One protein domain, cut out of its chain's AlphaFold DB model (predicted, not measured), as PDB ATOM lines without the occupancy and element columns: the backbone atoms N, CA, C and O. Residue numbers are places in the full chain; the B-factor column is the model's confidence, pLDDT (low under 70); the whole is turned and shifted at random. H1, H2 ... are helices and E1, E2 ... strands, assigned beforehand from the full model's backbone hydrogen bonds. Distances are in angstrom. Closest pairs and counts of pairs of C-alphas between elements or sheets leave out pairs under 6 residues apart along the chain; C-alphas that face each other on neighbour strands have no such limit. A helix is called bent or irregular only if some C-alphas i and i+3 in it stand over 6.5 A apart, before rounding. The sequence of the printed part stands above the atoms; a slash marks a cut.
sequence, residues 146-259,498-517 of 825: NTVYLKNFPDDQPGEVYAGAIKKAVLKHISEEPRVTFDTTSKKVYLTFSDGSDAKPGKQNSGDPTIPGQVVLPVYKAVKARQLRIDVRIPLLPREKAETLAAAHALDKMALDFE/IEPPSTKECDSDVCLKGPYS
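What this domain is: This is residues 146 to 259 and 498 to 517 of the 825 residues of an uncharacterized protein of Spodoptera exigua (UniProt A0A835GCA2). Picture a five-stranded sheet curled like part of a barrel round one helix, H1, with H2 packed over E1 and E5 and H3 off the sheet. Residues 197 to 207 and 251 to 259 stick out. There are 134 printed residues, with named elements in the order E1 H1 E2 E3 H2 E4 H3 E5; the sheet, E2 E3 E1 E5 E4, is antiparallel and the class mixed. The whole is compact, with a radius of gyration of the C-alphas of 16.2 A and spans of 47 by 41 by 30 A.

How they stand to each other: Start at edge strand E2, residues 179 to 182, a hairpin with E3, residues 189 to 192; N 181 and O 190, 3.0 A apart, are within hydrogen-bond range. E3 neighbours E1, residues 147 to 151, with N 150 and O 189 at 2.8 A. E5, residues 508 to 516, pairs staggered: with E1 (N 151 and O 513, 2.8 A) and with edge strand E4, residues 232 to 236 (N 234 and O 510, 2.9 A). The sheet curls round H1, residues 159 to 174, two layers of helix and sheet; the closest C-alphas of H1 and E2, Ala 163 and Val 180, are 5.3 A apart. E1, H1 and E2 form a split strand-helix-strand unit, E3 between its strands, with a right-handed crossover. H1 is irregular, C-alphas 161 and 164 being 7.5 A apart, and 9 of 12 O i to N i+4 pairs are within range. On the same face, H2, residues 217 to 227, has a height over the sheet of 8.6 A. H3, residues 239 to 254, touches H1, closest at C-alphas Ala 246 and Val 161, 6.2 A. In H2 and H3 every such pair is within range.

Where its parts are: Find C-alpha 147, where E1 begins, at (201.975, 249.251, 252.955), and C-alpha 516, where E5 ends after 24.4 A, at (197.766, 247.877, 245.044). H1 runs 21.2 A, H3 22.7 A.

The domain as a whole: Residues 260 to 497 are not printed; C-alphas 259 and 498 are 20.2 A apart. The link E3 to H2 is long. Residues 195 to 208 and 498 to 499 have pLDDT under 70.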
ATOM      1  N   ASN A 146     199.908 251.175 256.096       88.31
ATOM      2  CA  ASN A 146     201.026 251.936 255.545       88.31
ATOM      3  C   ASN A 146     201.741 251.240 254.382       88.31
ATOM      4  O   ASN A 146     202.676 251.815 253.825       88.31
ATOM      5  N   THR A 147     201.303 250.043 253.985       91.50
ATOM      6  CA  THR A 147     201.975 249.251 252.955       91.50
ATOM      7  C   THR A 147     201.084 248.998 251.740       91.50
ATOM      8  O   THR A 147     199.929 248.589 251.838       91.50
ATOM      9  N   VAL A 148     201.652 249.211 250.553       95.69
ATOM     10  CA  VAL A 148     201.082 248.812 249.255       95.69
ATOM     11  C   VAL A 148     202.035 247.864 248.548       95.69
ATOM     12  O   VAL A 148     203.188 247.723 248.945       95.69
ATOM     13  N   TYR A 149     201.586 247.222 247.473       95.81
ATOM     14  CA  TYR A 149     202.437 246.298 246.736       95.81
ATOM     15  C   TYR A 149     202.376 246.482 245.221       95.81
ATOM     16  O   TYR A 149     201.347 246.844 244.645       95.81
ATOM     17  N   LEU A 150     203.502 246.218 244.570       95.38
ATOM     18  CA  LEU A 150     203.655 246.128 243.126       95.38
ATOM     19  C   LEU A 150     203.788 244.657 242.712       95.38
ATOM     20  O   LEU A 150     204.202 243.806 243.499       95.38
ATOM     21  N   LYS A 151     203.444 244.358 241.462       93.31
ATOM     22  CA  LYS A 151     203.633 243.054 240.810       93.31
ATOM     23  C   LYS A 151     204.515 243.214 239.569       93.31
ATOM     24  O   LYS A 151     204.740 244.337 239.120       93.31
ATOM     25  N   ASN A 152     204.866 242.089 238.940       90.88
ATOM     26  CA  ASN A 152     205.584 242.023 237.657       90.88
ATOM     27  C   ASN A 152     207.079 242.381 237.751       90.88
ATOM     28  O   ASN A 152     207.628 242.945 236.810       90.88
ATOM     29  N   PHE A 153     207.720 242.078 238.884       91.00
ATOM     30  CA  PHE A 153     209.180 242.119 238.982       91.00
ATOM     31  C   PHE A 153     209.789 240.849 238.334       91.00
ATOM     32  O   PHE A 153     209.163 239.793 238.464       91.00
ATOM     33  N   PRO A 154     210.932 240.924 237.616       89.50
ATOM     34  CA  PRO A 154     211.528 239.771 236.924       89.50
ATOM     35  C   PRO A 154     212.035 238.673 237.871       89.50
ATOM     36  O   PRO A 154     212.524 238.971 238.958       89.50
ATOM     37  N   ASP A 155     211.956 237.411 237.434       84.69
ATOM     38  CA  ASP A 155     212.334 236.229 238.233       84.69
ATOM     39  C   ASP A 155     213.844 235.965 238.273       84.69
ATOM     40  O   ASP A 155     214.348 235.300 239.173       84.69
ATOM     41  N   ASP A 156     214.564 236.445 237.266       85.69
ATOM     42  CA  ASP A 156     215.989 236.214 237.048       85.69
ATOM     43  C   ASP A 156     216.867 237.353 237.583       85.69
ATOM     44  O   ASP A 156     218.072 237.368 237.337       85.69
ATOM     45  N   GLN A 157     216.271 238.304 238.309       88.81
ATOM     46  CA  GLN A 157     216.939 239.493 238.831       88.81
ATOM     47  C   GLN A 157     216.840 239.561 240.365       88.81
ATOM     48  O   GLN A 157     215.754 239.378 240.922       88.81
ATOM     49  N   PRO A 158     217.932 239.880 241.083       88.44
ATOM     50  CA  PRO A 158     217.903 240.025 242.534       88.44
ATOM     51  C   PRO A 158     217.229 241.343 242.939       88.44
ATOM     52  O   PRO A 158     217.793 242.424 242.774       88.44
ATOM     53  N   GLY A 159     216.019 241.255 243.500       86.69
ATOM     54  CA  GLY A 159     215.195 242.421 243.843       86.69
ATOM     55  C   GLY A 159     215.887 243.454 244.737       86.69
ATOM     56  O   GLY A 159     215.804 244.650 244.460       86.69
ATOM     57  N   GLU A 160     216.628 243.005 245.755       82.25
ATOM     58  CA  GLU A 160     217.281 243.869 246.755       82.25
ATOM     59  C   GLU A 160     218.184 244.948 246.131       82.25
ATOM     60  O   GLU A 160     218.193 246.085 246.600       82.25
ATOM     61  N   VAL A 161     218.843 244.641 245.006       86.94
ATOM     62  CA  VAL A 161     219.704 245.579 244.261       86.94
ATOM     63  C   VAL A 161     218.910 246.773 243.711       86.94
ATOM     64  O   VAL A 161     219.432 247.875 243.569       86.94
ATOM     65  N   TYR A 162     217.620 246.594 243.423       89.75
ATOM     66  CA  TYR A 162     216.767 247.606 242.795       89.75
ATOM     67  C   TYR A 162     215.875 248.365 243.782       89.75
ATOM     68  O   TYR A 162     215.128 249.255 243.360       89.75
ATOM     69  N   ALA A 163     215.960 248.069 245.085       85.94
ATOM     70  CA  ALA A 163     215.159 248.714 246.126       85.94
ATOM     71  C   ALA A 163     215.228 250.252 246.040       85.94
ATOM     72  O   ALA A 163     214.199 250.927 245.942       85.94
ATOM     73  N   GLY A 164     216.441 250.811 245.955       83.81
ATOM     74  CA  GLY A 164     216.648 252.257 245.838       83.81
ATOM     75  C   GLY A 164     216.122 252.859 244.523       83.81
ATOM     76  O   GLY A 164     215.685 254.011 244.495       83.81
ATOM     77  N   ALA A 165     216.129 252.100 243.420       88.69
ATOM     78  CA  ALA A 165     215.638 252.573 242.124       88.69
ATOM     79  C   ALA A 165     214.105 252.661 242.126       88.69
ATOM     80  O   ALA A 165     213.537 253.658 241.673       88.69
ATOM     81  N   ILE A 166     213.443 251.659 242.713       91.06
ATOM     82  CA  ILE A 166     211.990 251.640 242.923       91.06
ATOM     83  C   ILE A 166     211.574 252.777 243.848       91.06
ATOM     84  O   ILE A 166     210.668 253.538 243.508       91.06
ATOM     85  N   LYS A 167     212.286 252.962 244.963       87.19
ATOM     86  CA  LYS A 167     212.079 254.080 245.890       87.19
ATOM     87  C   LYS A 167     212.122 255.430 245.168       87.19
ATOM     88  O   LYS A 167     211.170 256.202 245.264       87.19
ATOM     89  N   LYS A 168     213.168 255.693 244.370       86.25
ATOM     90  CA  LYS A 168     213.306 256.932 243.573       86.25
ATOM     91  C   LYS A 168     212.176 257.110 242.553       86.25
ATOM     92  O   LYS A 168     211.675 258.224 242.385       86.25
ATOM     93  N   ALA A 169     211.768 256.035 241.877       90.06
ATOM     94  CA  ALA A 169     210.661 256.075 240.925       90.06
ATOM     95  C   ALA A 169     209.336 256.432 241.618       90.06
ATOM     96  O   ALA A 169     208.605 257.297 241.138       90.06
ATOM     97  N   VAL A 170     209.055 255.834 242.778       90.44
ATOM     98  CA  VAL A 170     207.845 256.112 243.566       90.44
ATOM     99  C   VAL A 170     207.867 257.531 244.147       90.44
ATOM    100  O   VAL A 170     206.879 258.257 244.007       90.44
ATOM    101  N   LEU A 171     209.003 257.966 244.703       87.00
ATOM    102  CA  LEU A 171     209.203 259.312 245.249       87.00
ATOM    103  C   LEU A 171     208.864 260.398 244.222       87.00
ATOM    104  O   LEU A 171     208.164 261.357 244.541       87.00
ATOM    105  N   LYS A 172     209.294 260.226 242.967       86.00
ATOM    106  CA  LYS A 172     209.013 261.171 241.875       86.00
ATOM    107  C   LYS A 172     207.514 261.401 241.646       86.00
ATOM    108  O   LYS A 172     207.129 262.469 241.172       86.00
ATOM    109  N   HIS A 173     206.681 260.403 241.929       83.00
ATOM    110  CA  HIS A 173     205.245 260.451 241.663       83.00
ATOM    111  C   HIS A 173     204.417 260.812 242.896       83.00
ATOM    112  O   HIS A 173     203.442 261.548 242.777       83.00
ATOM    113  N   ILE A 174     204.785 260.300 244.069       83.06
ATOM    114  CA  ILE A 174     203.983 260.404 245.298       83.06
ATOM    115  C   ILE A 174     204.504 261.504 246.243       83.06
ATOM    116  O   ILE A 174     203.766 261.964 247.122       83.06
ATOM    117  N   SER A 175     205.735 261.974 246.013       81.69
ATOM    118  CA  SER A 175     206.475 262.912 246.869       81.69
ATOM    119  C   SER A 175     206.752 262.379 248.278       81.69
ATOM    120  O   SER A 175     206.954 263.168 249.191       81.69
ATOM    121  N   GLU A 176     206.753 261.055 248.446       81.44
ATOM    122  CA  GLU A 176     207.022 260.358 249.706       81.44
ATOM    123  C   GLU A 176     207.896 259.135 249.440       81.44
ATOM    124  O   GLU A 176     207.753 258.468 248.411       81.44
ATOM    125  N   GLU A 177     208.812 258.861 250.362       80.75
ATOM    126  CA  GLU A 177     209.792 257.784 250.249       80.75
ATOM    127  C   GLU A 177     209.272 256.496 250.909       80.75
ATOM    128  O   GLU A 177     209.088 256.474 252.127       80.75
ATOM    129  N   PRO A 178     209.036 255.407 250.150       86.94
ATOM    130  CA  PRO A 178     208.739 254.109 250.746       86.94
ATOM    131  C   PRO A 178     210.016 253.337 251.099       86.94
ATOM    132  O   PRO A 178     211.016 253.398 250.380       86.94
ATOM    133  N   ARG A 179     209.924 252.486 252.122       82.38
ATOM    134  CA  ARG A 179     210.781 251.307 252.268       82.38
ATOM    135  C   ARG A 179     210.356 250.260 251.245       82.38
ATOM    136  O   ARG A 179     209.171 249.943 251.146       82.38
ATOM    137  N   VAL A 180     211.321 249.705 250.520       86.50
ATOM    138  CA  VAL A 180     211.078 248.700 249.480       86.50
ATOM    139  C   VAL A 180     211.567 247.341 249.966       86.50
ATOM    140  O   VAL A 180     212.746 247.182 250.261       86.50
ATOM    141  N   THR A 181     210.665 246.366 250.050       84.62
ATOM    142  CA  THR A 181     211.002 244.968 250.365       84.62
ATOM    143  C   THR A 181     210.408 244.034 249.316       84.62
ATOM    144  O   THR A 181     209.532 244.428 248.545       84.62
ATOM    145  N   PHE A 182     210.911 242.805 249.249       86.25
ATOM    146  CA  PHE A 182     210.537 241.835 248.226       86.25
ATOM    147  C   PHE A 182     210.030 240.562 248.885       86.25
ATOM    148  O   PHE A 182     210.626 240.070 249.839       86.25
ATOM    149  N   ASP A 183     208.939 240.021 248.353       83.56
ATOM    150  CA  ASP A 183     208.495 238.681 248.707       83.56
ATOM    151  C   ASP A 183     209.320 237.649 247.932       83.56
ATOM    152  O   ASP A 183     209.322 237.646 246.697       83.56
ATOM    153  N   THR A 184     209.976 236.749 248.661       71.50
ATOM    154  CA  THR A 184     210.755 235.636 248.105       71.50
ATOM    155  C   THR A 184     209.885 234.613 247.372       71.50
ATOM    156  O   THR A 184     210.391 233.870 246.534       71.50
ATOM    157  N   THR A 185     208.578 234.581 247.648       73.88
ATOM    158  CA  THR A 185     207.641 233.582 247.113       73.88
ATOM    159  C   THR A 185     206.677 234.138 246.066       73.88
ATOM    160  O   THR A 185     206.498 233.521 245.015       73.88
ATOM    161  N   SER A 186     206.045 235.296 246.303       73.31
ATOM    162  CA  SER A 186     204.948 235.787 245.449       73.31
ATOM    163  C   SER A 186     205.320 236.879 244.439       73.31
ATOM    164  O   SER A 186     204.428 237.402 243.763       73.31
ATOM    165  N   LYS A 187     206.617 237.204 244.284       77.00
ATOM    166  CA  LYS A 187     207.128 238.191 243.298       77.00
ATOM    167  C   LYS A 187     206.536 239.594 243.479       77.00
ATOM    168  O   LYS A 187     206.465 240.398 242.542       77.00
ATOM    169  N   LYS A 188     206.026 239.866 244.680       91.31
ATOM    170  CA  LYS A 188     205.499 241.168 245.067       91.31
ATOM    171  C   LYS A 188     206.642 242.025 245.574       91.31
ATOM    172  O   LYS A 188     207.520 241.549 246.288       91.31
ATOM    173  N   VAL A 189     206.582 243.302 245.230       93.00
ATOM    174  CA  VAL A 189     207.426 244.325 245.842       93.00
ATOM    175  C   VAL A 189     206.551 245.116 246.797       93.00
ATOM    176  O   VAL A 189     205.574 245.722 246.359       93.00
ATOM    177  N   TYR A 190     206.872 245.111 248.081       92.62
ATOM    178  CA  TYR A 190     206.151 245.872 249.092       92.62
ATOM    179  C   TYR A 190     206.764 247.259 249.245       92.62
ATOM    180  O   TYR A 190     207.983 247.411 249.308       92.62
ATOM    181  N   LEU A 191     205.901 248.268 249.299       92.44
ATOM    182  CA  LEU A 191     206.234 249.663 249.542       92.44
ATOM    183  C   LEU A 191     205.598 250.063 250.875       92.44
ATOM    184  O   LEU A 191     204.386 250.273 250.930       92.44
ATOM    185  N   THR A 192     206.402 250.146 251.931       87.62
ATOM    186  CA  THR A 192     205.960 250.537 253.279       87.62
ATOM    187  C   THR A 192     206.319 251.996 253.522       87.62
ATOM    188  O   THR A 192     207.491 252.362 253.473       87.62
ATOM    189  N   PHE A 193     205.328 252.840 253.774       86.62
ATOM    190  CA  PHE A 193     205.524 254.262 254.047       86.62
ATOM    191  C   PHE A 193     205.615 254.534 255.554       86.62
ATOM    192  O   PHE A 193     205.080 253.776 256.363       86.62
ATOM    193  N   SER A 194     206.268 255.634 255.937       75.88
ATOM    194  CA  SER A 194     206.224 256.108 257.327       75.88
ATOM    195  C   SER A 194     204.788 256.494 257.706       75.88
ATOM    196  O   SER A 194     204.040 257.041 256.895       75.88
ATOM    197  N   ASP A 195     204.409 256.231 258.955       66.31
ATOM    198  CA  ASP A 195     203.118 256.600 259.548       66.31
ATOM    199  C   ASP A 195     203.004 258.098 259.890       66.31
ATOM    200  O   ASP A 195     202.064 258.524 260.558       66.31
ATOM    201  N   GLY A 196     203.964 258.918 259.446       59.50
ATOM    202  CA  GLY A 196     203.984 260.359 259.693       59.50
ATOM    203  C   GLY A 196     204.379 260.732 261.123       59.50
ATOM    204  O   GLY A 196     204.546 261.914 261.416       59.50
ATOM    205  N   SER A 197     204.619 259.755 262.001       53.12
ATOM    206  CA  SER A 197     205.213 259.982 263.325       53.12
ATOM    207  C   SER A 197     206.576 260.681 263.238       53.12
ATOM    208  O   SER A 197     206.959 261.418 264.145       53.12
ATOM    209  N   ASP A 198     207.298 260.496 262.130       48.19
ATOM    210  CA  ASP A 198     208.592 261.115 261.857       48.19
ATOM    211  C   ASP A 198     208.499 262.532 261.265       48.19
ATOM    212  O   ASP A 198     209.514 263.214 261.109       48.19
ATOM    213  N   ALA A 199     207.289 263.032 260.989       46.94
ATOM    214  CA  ALA A 199     207.095 264.394 260.517       46.94
ATOM    215  C   ALA A 199     207.353 265.400 261.653       46.94
ATOM    216  O   ALA A 199     206.663 265.425 262.672       46.94
ATOM    217  N   LYS A 200     208.357 266.268 261.475       42.53
ATOM    218  CA  LYS A 200     208.705 267.287 262.479       42.53
ATOM    219  C   LYS A 200     207.517 268.225 262.744       42.53
ATOM    220  O   LYS A 200     206.943 268.740 261.775       42.53
ATOM    221  N   PRO A 201     207.200 268.550 264.012       34.78
ATOM    222  CA  PRO A 201     206.233 269.596 264.330       34.78
ATOM    223  C   PRO A 201     206.735 270.922 263.737       34.78
ATOM    224  O   PRO A 201     207.769 271.447 264.141       34.78
ATOM    225  N   GLY A 202     206.048 271.413 262.702       38.00
ATOM    226  CA  GLY A 202     206.421 272.614 261.936       38.00
ATOM    227  C   GLY A 202     206.819 272.374 260.473       38.00
ATOM    228  O   GLY A 202     206.916 273.336 259.718       38.00
ATOM    229  N   LYS A 203     207.002 271.115 260.045       36.91
ATOM    230  CA  LYS A 203     207.180 270.724 258.631       36.91
ATOM    231  C   LYS A 203     205.899 270.189 257.988       36.91
ATOM    232  O   LYS A 203     205.964 269.667 256.880       36.91
ATOM    233  N   GLN A 204     204.743 270.343 258.639       42.56
ATOM    234  CA  GLN A 204     203.507 270.429 257.871       42.56
ATOM    235  C   GLN A 204     203.666 271.680 257.012       42.56
ATOM    236  O   GLN A 204     203.442 272.797 257.484       42.56
ATOM    237  N   ASN A 205     204.153 271.520 255.777       38.34
ATOM    238  CA  ASN A 205     203.992 272.575 254.796       38.34
ATOM    239  C   ASN A 205     202.508 272.907 254.849       38.34
ATOM    240  O   ASN A 205     201.676 272.005 254.780       38.34
ATOM    241  N   SER A 206     202.173 274.179 255.008       42.03
ATOM    242  CA  SER A 206     200.807 274.677 255.178       42.03
ATOM    243  C   SER A 206     199.887 274.437 253.959       42.03
ATOM    244  O   SER A 206     198.901 275.146 253.776       42.03
ATOM    245  N   GLY A 207     200.202 273.444 253.119       50.19
ATOM    246  CA  GLY A 207     199.418 272.945 251.999       50.19
ATOM    247  C   GLY A 207     199.542 271.435 251.716       50.19
ATOM    248  O   GLY A 207     198.998 271.013 250.694       50.19
ATOM    249  N   ASP A 208     200.209 270.619 252.548       59.03
ATOM    250  CA  ASP A 208     200.174 269.156 252.364       59.03
ATOM    251  C   ASP A 208     198.805 268.591 252.794       59.03
ATOM    252  O   ASP A 208     198.280 268.991 253.837       59.03
ATOM    253  N   PRO A 209     198.175 267.713 251.987       70.19
ATOM    254  CA  PRO A 209     196.836 267.221 252.279       70.19
ATOM    255  C   PRO A 209     196.808 266.338 253.529       70.19
ATOM    256  O   PRO A 209     197.796 265.707 253.885       70.19
ATOM    257  N   THR A 210     195.647 266.251 254.165       72.38
ATOM    258  CA  THR A 210     195.383 265.387 255.321       72.38
ATOM    259  C   THR A 210     194.233 264.436 254.995       72.38
ATOM    260  O   THR A 210     193.326 264.783 254.232       72.38
ATOM    261  N   ILE A 211     194.276 263.220 255.542       77.44
ATOM    262  CA  ILE A 211     193.232 262.200 255.386       77.44
ATOM    263  C   ILE A 211     192.927 261.626 256.775       77.44
ATOM    264  O   ILE A 211     193.870 261.378 257.521       77.44
ATOM    265  N   PRO A 212     191.645 261.451 257.144       73.44
ATOM    266  CA  PRO A 212     191.264 260.887 258.432       73.44
ATOM    267  C   PRO A 212     191.408 259.359 258.444       73.44
ATOM    268  O   PRO A 212     191.312 258.706 257.404       73.44
ATOM    269  N   GLY A 213     191.537 258.789 259.642       76.62
ATOM    270  CA  GLY A 213     191.669 257.345 259.854       76.62
ATOM    271  C   GLY A 213     193.124 256.890 259.973       76.62
ATOM    272  O   GLY A 213     194.036 257.708 260.048       76.62
ATOM    273  N   GLN A 214     193.340 255.574 260.028       79.12
ATOM    274  CA  GLN A 214     194.656 255.002 260.349       79.12
ATOM    275  C   GLN A 214     195.537 254.755 259.117       79.12
ATOM    276  O   GLN A 214     196.730 254.485 259.250       79.12
ATOM    277  N   VAL A 215     194.959 254.832 257.916       87.12
ATOM    278  CA  VAL A 215     195.676 254.609 256.657       87.12
ATOM    279  C   VAL A 215     196.395 255.881 256.231       87.12
ATOM    280  O   VAL A 215     195.799 256.950 256.108       87.12
ATOM    281  N   VAL A 216     197.686 255.758 255.949       86.50
ATOM    282  CA  VAL A 216     198.551 256.912 255.684       86.50
ATOM    283  C   VAL A 216     198.294 257.490 254.287       86.50
ATOM    284  O   VAL A 216     198.100 256.768 253.306       86.50
ATOM    285  N   LEU A 217     198.357 258.817 254.154       88.12
ATOM    286  CA  LEU A 217     198.170 259.533 252.882       88.12
ATOM    287  C   LEU A 217     198.988 258.975 251.688       88.12
ATOM    288  O   LEU A 217     198.434 258.908 250.584       88.12
ATOM    289  N   PRO A 218     200.269 258.577 251.841       91.12
ATOM    290  CA  PRO A 218     201.026 257.946 250.759       91.12
ATOM    291  C   PRO A 218     200.324 256.746 250.105       91.12
ATOM    292  O   PRO A 218     200.407 256.592 248.887       91.12
ATOM    293  N   VAL A 219     199.570 255.945 250.868       93.75
ATOM    294  CA  VAL A 219     198.805 254.795 250.351       93.75
ATOM    295  C   VAL A 219     197.693 255.275 249.412       93.75
ATOM    296  O   VAL A 219     197.558 254.761 248.299       93.75
ATOM    297  N   TYR A 220     196.952 256.323 249.790       93.12
ATOM    298  CA  TYR A 220     195.928 256.929 248.928       93.12
ATOM    299  C   TYR A 220     196.525 257.473 247.631       93.12
ATOM    300  O   TYR A 220     196.012 257.206 246.541       93.12
ATOM    301  N   LYS A 221     197.644 258.201 247.731       92.69
ATOM    302  CA  LYS A 221     198.364 258.731 246.566       92.69
ATOM    303  C   LYS A 221     198.878 257.607 245.657       92.69
ATOM    304  O   LYS A 221     198.789 257.737 244.437       92.69
ATOM    305  N   ALA A 222     199.360 256.502 246.225       94.50
ATOM    306  CA  ALA A 222     199.845 255.336 245.490       94.50
ATOM    307  C   ALA A 222     198.735 254.669 244.670       94.50
ATOM    308  O   ALA A 222     198.868 254.492 243.456       94.50
ATOM    309  N   VAL A 223     197.599 254.380 245.308       95.56
ATOM    310  CA  VAL A 223     196.430 253.816 244.621       95.56
ATOM    311  C   VAL A 223     195.901 254.800 243.574       95.56
ATOM    312  O   VAL A 223     195.562 254.397 242.456       95.56
ATOM    313  N   LYS A 224     195.906 256.106 243.873       94.69
ATOM    314  CA  LYS A 224     195.515 257.137 242.905       94.69
ATOM    315  C   LYS A 224     196.424 257.162 241.682       94.69
ATOM    316  O   LYS A 224     195.923 257.231 240.560       94.69
ATOM    317  N   ALA A 225     197.739 257.085 241.874       93.50
ATOM    318  CA  ALA A 225     198.706 257.042 240.784       93.50
ATOM    319  C   ALA A 225     198.425 255.857 239.844       93.50
ATOM    320  O   ALA A 225     198.376 256.043 238.625       93.50
ATOM    321  N   ARG A 226     198.099 254.682 240.403       94.44
ATOM    322  CA  ARG A 226     197.664 253.516 239.619       94.44
ATOM    323  C   ARG A 226     196.364 253.776 238.855       94.44
ATOM    324  O   ARG A 226     196.295 253.486 237.663       94.44
ATOM    325  N   GLN A 227     195.329 254.326 239.500       94.31
ATOM    326  CA  GLN A 227     194.058 254.661 238.827       94.31
ATOM    327  C   GLN A 227     194.262 255.630 237.650       94.31
ATOM    328  O   GLN A 227     193.540 255.569 236.654       94.31
ATOM    329  N   LEU A 228     195.261 256.510 237.754       93.12
ATOM    330  CA  LEU A 228     195.659 257.457 236.714       93.12
ATOM    331  C   LEU A 228     196.612 256.862 235.662       93.12
ATOM    332  O   LEU A 228     196.971 257.579 234.729       93.12
ATOM    333  N   ARG A 229     196.967 255.572 235.774       92.56
ATOM    334  CA  ARG A 229     197.896 254.847 234.890       92.56
ATOM    335  C   ARG A 229     199.292 255.482 234.836       92.56
ATOM    336  O   ARG A 229     199.852 255.669 233.760       92.56
ATOM    337  N   ILE A 230     199.821 255.868 235.997       90.88
ATOM    338  CA  ILE A 230     201.207 256.322 236.134       90.88
ATOM    339  C   ILE A 230     202.100 255.088 236.292       90.88
ATOM    340  O   ILE A 230     201.990 254.369 237.283       90.88
ATOM    341  N   ASP A 231     202.970 254.853 235.313       89.56
ATOM    342  CA  ASP A 231     203.844 253.680 235.272       89.56
ATOM    343  C   ASP A 231     205.048 253.812 236.218       89.56
ATOM    344  O   ASP A 231     205.718 254.846 236.250       89.56
ATOM    345  N   VAL A 232     205.383 252.724 236.919       91.88
ATOM    346  CA  VAL A 232     206.624 252.594 237.699       91.88
ATOM    347  C   VAL A 232     207.616 251.766 236.886       91.88
ATOM    348  O   VAL A 232     207.534 250.539 236.844       91.88
ATOM    349  N   ARG A 233     208.537 252.451 236.203       92.19
ATOM    350  CA  ARG A 233     209.515 251.846 235.291       92.19
ATOM    351  C   ARG A 233     210.912 251.830 235.902       92.19
ATOM    352  O   ARG A 233     211.407 252.885 236.301       92.19
ATOM    353  N   ILE A 234     211.537 250.656 235.944       93.31
ATOM    354  CA  ILE A 234     212.820 250.415 236.616       93.31
ATOM    355  C   ILE A 234     213.865 249.936 235.601       93.31
ATOM    356  O   ILE A 234     213.651 248.894 234.984       93.31
ATOM    357  N   PRO A 235     214.983 250.665 235.427       92.44
ATOM    358  CA  PRO A 235     216.126 250.197 234.646       92.44
ATOM    359  C   PRO A 235     216.819 249.008 235.324       92.44
ATOM    360  O   PRO A 235     217.086 249.054 236.526       92.44
ATOM    361  N   LEU A 236     217.155 247.976 234.555       92.81
ATOM    362  CA  LEU A 236     217.759 246.733 235.025       92.81
ATOM    363  C   LEU A 236     219.220 246.611 234.576       92.81
ATOM    364  O   LEU A 236     219.548 246.864 233.418       92.81
ATOM    365  N   LEU A 237     220.093 246.223 235.508       92.12
ATOM    366  CA  LEU A 237     221.457 245.786 235.210       92.12
ATOM    367  C   LEU A 237     221.485 244.454 234.435       92.12
ATOM    368  O   LEU A 237     220.589 243.625 234.626       92.12
ATOM    369  N   PRO A 238     222.575 244.192 233.683       93.06
ATOM    370  CA  PRO A 238     222.894 242.853 233.211       93.06
ATOM    371  C   PRO A 238     222.933 241.861 234.379       93.06
ATOM    372  O   PRO A 238     223.530 242.148 235.422       93.06
ATOM    373  N   ARG A 239     222.338 240.681 234.185       90.56
ATOM    374  CA  ARG A 239     222.121 239.672 235.234       90.56
ATOM    375  C   ARG A 239     223.371 239.347 236.062       90.56
ATOM    376  O   ARG A 239     223.319 239.397 237.285       90.56
ATOM    377  N   GLU A 240     224.506 239.090 235.415       90.44
ATOM    378  CA  GLU A 240     225.760 238.732 236.104       90.44
ATOM    379  C   GLU A 240     226.244 239.831 237.067       90.44
ATOM    380  O   GLU A 240     226.737 239.553 238.164       90.44
ATOM    381  N   LYS A 241     226.067 241.106 236.692       90.19
ATOM    382  CA  LYS A 241     226.430 242.242 237.550       90.19
ATOM    383  C   LYS A 241     225.479 242.367 238.734       90.19
ATOM    384  O   LYS A 241     225.931 242.639 239.845       90.19
ATOM    385  N   ALA A 242     224.183 242.163 238.500       89.00
ATOM    386  CA  ALA A 242     223.179 242.200 239.553       89.00
ATOM    387  C   ALA A 242     223.423 241.090 240.592       89.00
ATOM    388  O   ALA A 242     223.423 241.366 241.789       89.00
ATOM    389  N   GLU A 243     223.714 239.862 240.147       90.00
ATOM    390  CA  GLU A 243     224.056 238.731 241.022       90.00
ATOM    391  C   GLU A 243     225.339 238.998 241.830       90.00
ATOM    392  O   GLU A 243     225.381 238.724 243.029       90.00
ATOM    393  N   THR A 244     226.358 239.603 241.211       89.62
ATOM    394  CA  THR A 244     227.609 239.975 241.898       89.62
ATOM    395  C   THR A 244     227.364 240.994 243.017       89.62
ATOM    396  O   THR A 244     227.878 240.830 244.124       89.62
ATOM    397  N   LEU A 245     226.557 242.028 242.756       85.12
ATOM    398  CA  LEU A 245     226.190 243.026 243.767       85.12
ATOM    399  C   LEU A 245     225.364 242.406 244.896       85.12
ATOM    400  O   LEU A 245     225.650 242.640 246.067       85.12
ATOM    401  N   ALA A 246     224.377 241.571 244.563       85.12
ATOM    402  CA  ALA A 246     223.567 240.874 245.558       85.12
ATOM    403  C   ALA A 246     224.422 239.974 246.467       85.12
ATOM    404  O   ALA A 246     224.237 239.971 247.683       85.12
ATOM    405  N   ALA A 247     225.398 239.256 245.901       85.88
ATOM    406  CA  ALA A 247     226.329 238.433 246.669       85.88
ATOM    407  C   ALA A 247     227.212 239.272 247.610       85.88
ATOM    408  O   ALA A 247     227.394 238.895 248.767       85.88
ATOM    409  N   ALA A 248     227.714 240.422 247.147       82.81
ATOM    410  CA  ALA A 248     228.472 241.347 247.991       82.81
ATOM    411  C   ALA A 248     227.625 241.860 249.171       82.81
ATOM    412  O   ALA A 248     228.058 241.789 250.318       82.81
ATOM    413  N   HIS A 249     226.377 242.263 248.914       77.31
ATOM    414  CA  HIS A 249     225.453 242.697 249.966       77.31
ATOM    415  C   HIS A 249     225.102 241.588 250.964       77.31
ATOM    416  O   HIS A 249     224.999 241.847 252.163       77.31
ATOM    417  N   ALA A 250     224.938 240.347 250.499       79.19
ATOM    418  CA  ALA A 250     224.690 239.207 251.377       79.19
ATOM    419  C   ALA A 250     225.877 238.935 252.320       79.19
ATOM    420  O   ALA A 250     225.669 238.616 253.494       79.19
ATOM    421  N   LEU A 251     227.112 239.097 251.833       81.88
ATOM    422  CA  LEU A 251     228.324 238.977 252.648       81.88
ATOM    423  C   LEU A 251     228.425 240.101 253.684       81.88
ATOM    424  O   LEU A 251     228.657 239.815 254.860       81.88
ATOM    425  N   ASP A 252     228.176 241.349 253.282       75.88
ATOM    426  CA  ASP A 252     228.143 242.488 254.206       75.88
ATOM    427  C   ASP A 252     227.097 242.271 255.304       75.88
ATOM    428  O   ASP A 252     227.379 242.466 256.484       75.88
ATOM    429  N   LYS A 253     225.910 241.769 254.935       73.50
ATOM    430  CA  LYS A 253     224.831 241.420 255.869       73.50
ATOM    431  C   LYS A 253     225.261 240.376 256.903       73.50
ATOM    432  O   LYS A 253     224.907 240.510 258.071       73.50
ATOM    433  N   MET A 254     226.014 239.349 256.501       76.06
ATOM    434  CA  MET A 254     226.514 238.317 257.422       76.06
ATOM    435  C   MET A 254     227.549 238.848 258.422       76.06
ATOM    436  O   MET A 254     227.707 238.261 259.491       76.06
ATOM    437  N   ALA A 255     228.245 239.938 258.094       79.38
ATOM    438  CA  ALA A 255     229.257 240.546 258.954       79.38
ATOM    439  C   ALA A 255     228.678 241.510 260.011       79.38
ATOM    440  O   ALA A 255     229.422 241.988 260.872       79.38
ATOM    441  N   LEU A 256     227.377 241.817 259.956       80.19
ATOM    442  CA  LEU A 256     226.736 242.779 260.854       80.19
ATOM    443  C   LEU A 256     226.488 242.202 262.249       80.19
ATOM    444  O   LEU A 256     225.935 241.118 262.419       80.19
ATOM    445  N   ASP A 257     226.817 243.004 263.257       83.81
ATOM    446  CA  ASP A 257     226.468 242.763 264.654       83.81
ATOM    447  C   ASP A 257     225.235 243.606 265.016       83.81
ATOM    448  O   ASP A 257     225.354 244.767 265.424       83.81
ATOM    449  N   PHE A 258     224.039 243.049 264.797       83.81
ATOM    450  CA  PHE A 258     222.777 243.775 264.984       83.81
ATOM    451  C   PHE A 258     222.615 244.327 266.402       83.81
ATOM    452  O   PHE A 258     222.110 245.440 266.551       83.81
ATOM    453  N   GLU A 259     223.108 243.619 267.423       83.81
ATOM    454  CA  GLU A 259     223.025 244.047 268.825       83.81
ATOM    455  C   GLU A 259     223.711 245.393 269.069       83.81
ATOM    456  O   GLU A 259     223.305 246.132 269.957       83.81
ATOM    457  N   ILE A 498     220.444 250.142 250.592       65.31
ATOM    458  CA  ILE A 498     221.401 249.877 249.511       65.31
ATOM    459  C   ILE A 498     221.317 251.002 248.471       65.31
ATOM    460  O   ILE A 498     220.221 251.396 248.054       65.31
ATOM    461  N   GLU A 499     222.470 251.506 248.022       67.50
ATOM    462  CA  GLU A 499     222.515 252.494 246.945       67.50
ATOM    463  C   GLU A 499     221.991 251.912 245.621       67.50
ATOM    464  O   GLU A 499     222.342 250.795 245.242       67.50
ATOM    465  N   PRO A 500     221.157 252.659 244.874       75.00
ATOM    466  CA  PRO A 500     220.613 252.158 243.623       75.00
ATOM    467  C   PRO A 500     221.663 252.103 242.511       75.00
ATOM    468  O   PRO A 500     222.508 252.999 242.424       75.00
ATOM    469  N   PRO A 501     221.532 251.146 241.577       79.06
ATOM    470  CA  PRO A 501     222.437 251.020 240.446       79.06
ATOM    471  C   PRO A 501     222.411 252.257 239.541       79.06
ATOM    472  O   PRO A 501     221.394 252.949 239.395       79.06
ATOM    473  N   SER A 502     223.550 252.527 238.902       81.38
ATOM    474  CA  SER A 502     223.696 253.617 237.940       81.38
ATOM    475  C   SER A 502     222.894 253.329 236.674       81.38
ATOM    476  O   SER A 502     223.084 252.306 236.021       81.38
ATOM    477  N   THR A 503     222.055 254.277 236.248       78.75
ATOM    478  CA  THR A 503     221.232 254.123 235.033       78.75
ATOM    479  C   THR A 503     222.049 253.959 233.753       78.75
ATOM    480  O   THR A 503     221.520 253.469 232.763       78.75
ATOM    481  N   LYS A 504     223.329 254.357 233.755       83.88
ATOM    482  CA  LYS A 504     224.242 254.181 232.615       83.88
ATOM    483  C   LYS A 504     224.695 252.733 232.426       83.88
ATOM    484  O   LYS A 504     225.198 252.399 231.361       83.88
ATOM    485  N   GLU A 505     224.576 251.914 233.464       86.56
ATOM    486  CA  GLU A 505     225.041 250.525 233.479       86.56
ATOM    487  C   GLU A 505     223.915 249.525 233.200       86.56
ATOM    488  O   GLU A 505     224.186 248.337 233.037       86.56
ATOM    489  N   CYS A 506     222.670 250.008 233.142       88.94
ATOM    490  CA  CYS A 506     221.479 249.230 232.830       88.94
ATOM    491  C   CYS A 506     221.321 249.033 231.312       88.94
ATOM    492  O   CYS A 506     221.550 249.965 230.541       88.94
ATOM    493  N   ASP A 507     220.882 247.846 230.889       90.69
ATOM    494  CA  ASP A 507     220.701 247.465 229.476       90.69
ATOM    495  C   ASP A 507     219.233 247.214 229.077       90.69
ATOM    496  O   ASP A 507     218.910 247.118 227.892       90.69
ATOM    497  N   SER A 508     218.338 247.142 230.061       91.81
ATOM    498  CA  SER A 508     216.922 246.808 229.904       91.81
ATOM    499  C   SER A 508     216.062 247.538 230.945       91.81
ATOM    500  O   SER A 508     216.581 248.206 231.844       91.81
ATOM    501  N   ASP A 509     214.734 247.469 230.827       92.06
ATOM    502  CA  ASP A 509     213.798 248.049 231.792       92.06
ATOM    503  C   ASP A 509     212.565 247.166 232.033       92.06
ATOM    504  O   ASP A 509     212.137 246.396 231.175       92.06
ATOM    505  N   VAL A 510     211.962 247.296 233.219       92.81
ATOM    506  CA  VAL A 510     210.702 246.629 233.579       92.81
ATOM    507  C   VAL A 510     209.654 247.637 234.041       92.81
ATOM    508  O   VAL A 510     209.951 248.569 234.788       92.81
ATOM    509  N   CYS A 511     208.405 247.443 233.608       93.81
ATOM    510  CA  CYS A 511     207.253 248.198 234.097       93.81
ATOM    511  C   CYS A 511     206.497 247.382 235.154       93.81
ATOM    512  O   CYS A 511     205.930 246.320 234.861       93.81
ATOM    513  N   LEU A 512     206.496 247.882 236.388       93.69
ATOM    514  CA  LEU A 512     205.827 247.253 237.521       93.69
ATOM    515  C   LEU A 512     204.335 247.606 237.529       93.69
ATOM    516  O   LEU A 512     203.939 248.732 237.229       93.69
ATOM    517  N   LYS A 513     203.490 246.640 237.901       92.69
ATOM    518  CA  LYS A 513     202.033 246.824 237.995       92.69
ATOM    519  C   LYS A 513     201.632 247.207 239.416       92.69
ATOM    520  O   LYS A 513     201.998 246.507 240.354       92.69
ATOM    521  N   GLY A 514     200.803 248.237 239.562       91.44
ATOM    522  CA  GLY A 514     200.295 248.723 240.850       91.44
ATOM    523  C   GLY A 514     200.575 250.221 241.018       91.44
ATOM    524  O   GLY A 514     200.650 250.913 240.003       91.44
ATOM    525  N   PRO A 515     200.720 250.732 242.253       94.94
ATOM    526  CA  PRO A 515     200.603 250.019 243.532       94.94
ATOM    527  C   PRO A 515     199.169 249.582 243.888       94.94
ATOM    528  O   PRO A 515     198.193 250.255 243.553       94.94
ATOM    529  N   TYR A 516     199.032 248.440 244.560       95.88
ATOM    530  CA  TYR A 516     197.766 247.877 245.044       95.88
ATOM    531  C   TYR A 516     197.702 247.909 246.569       95.88
ATOM    532  O   TYR A 516     198.712 247.650 247.221       95.88
ATOM    533  N   SER A 517     196.522 248.182 247.129       95.50
ATOM    534  CA  SER A 517     196.268 248.014 248.563       95.50
ATOM    535  C   SER A 517     195.224 246.912 248.770       95.50
ATOM    536  O   SER A 517     194.214 246.898 248.066       95.50
TER     537      SER A 517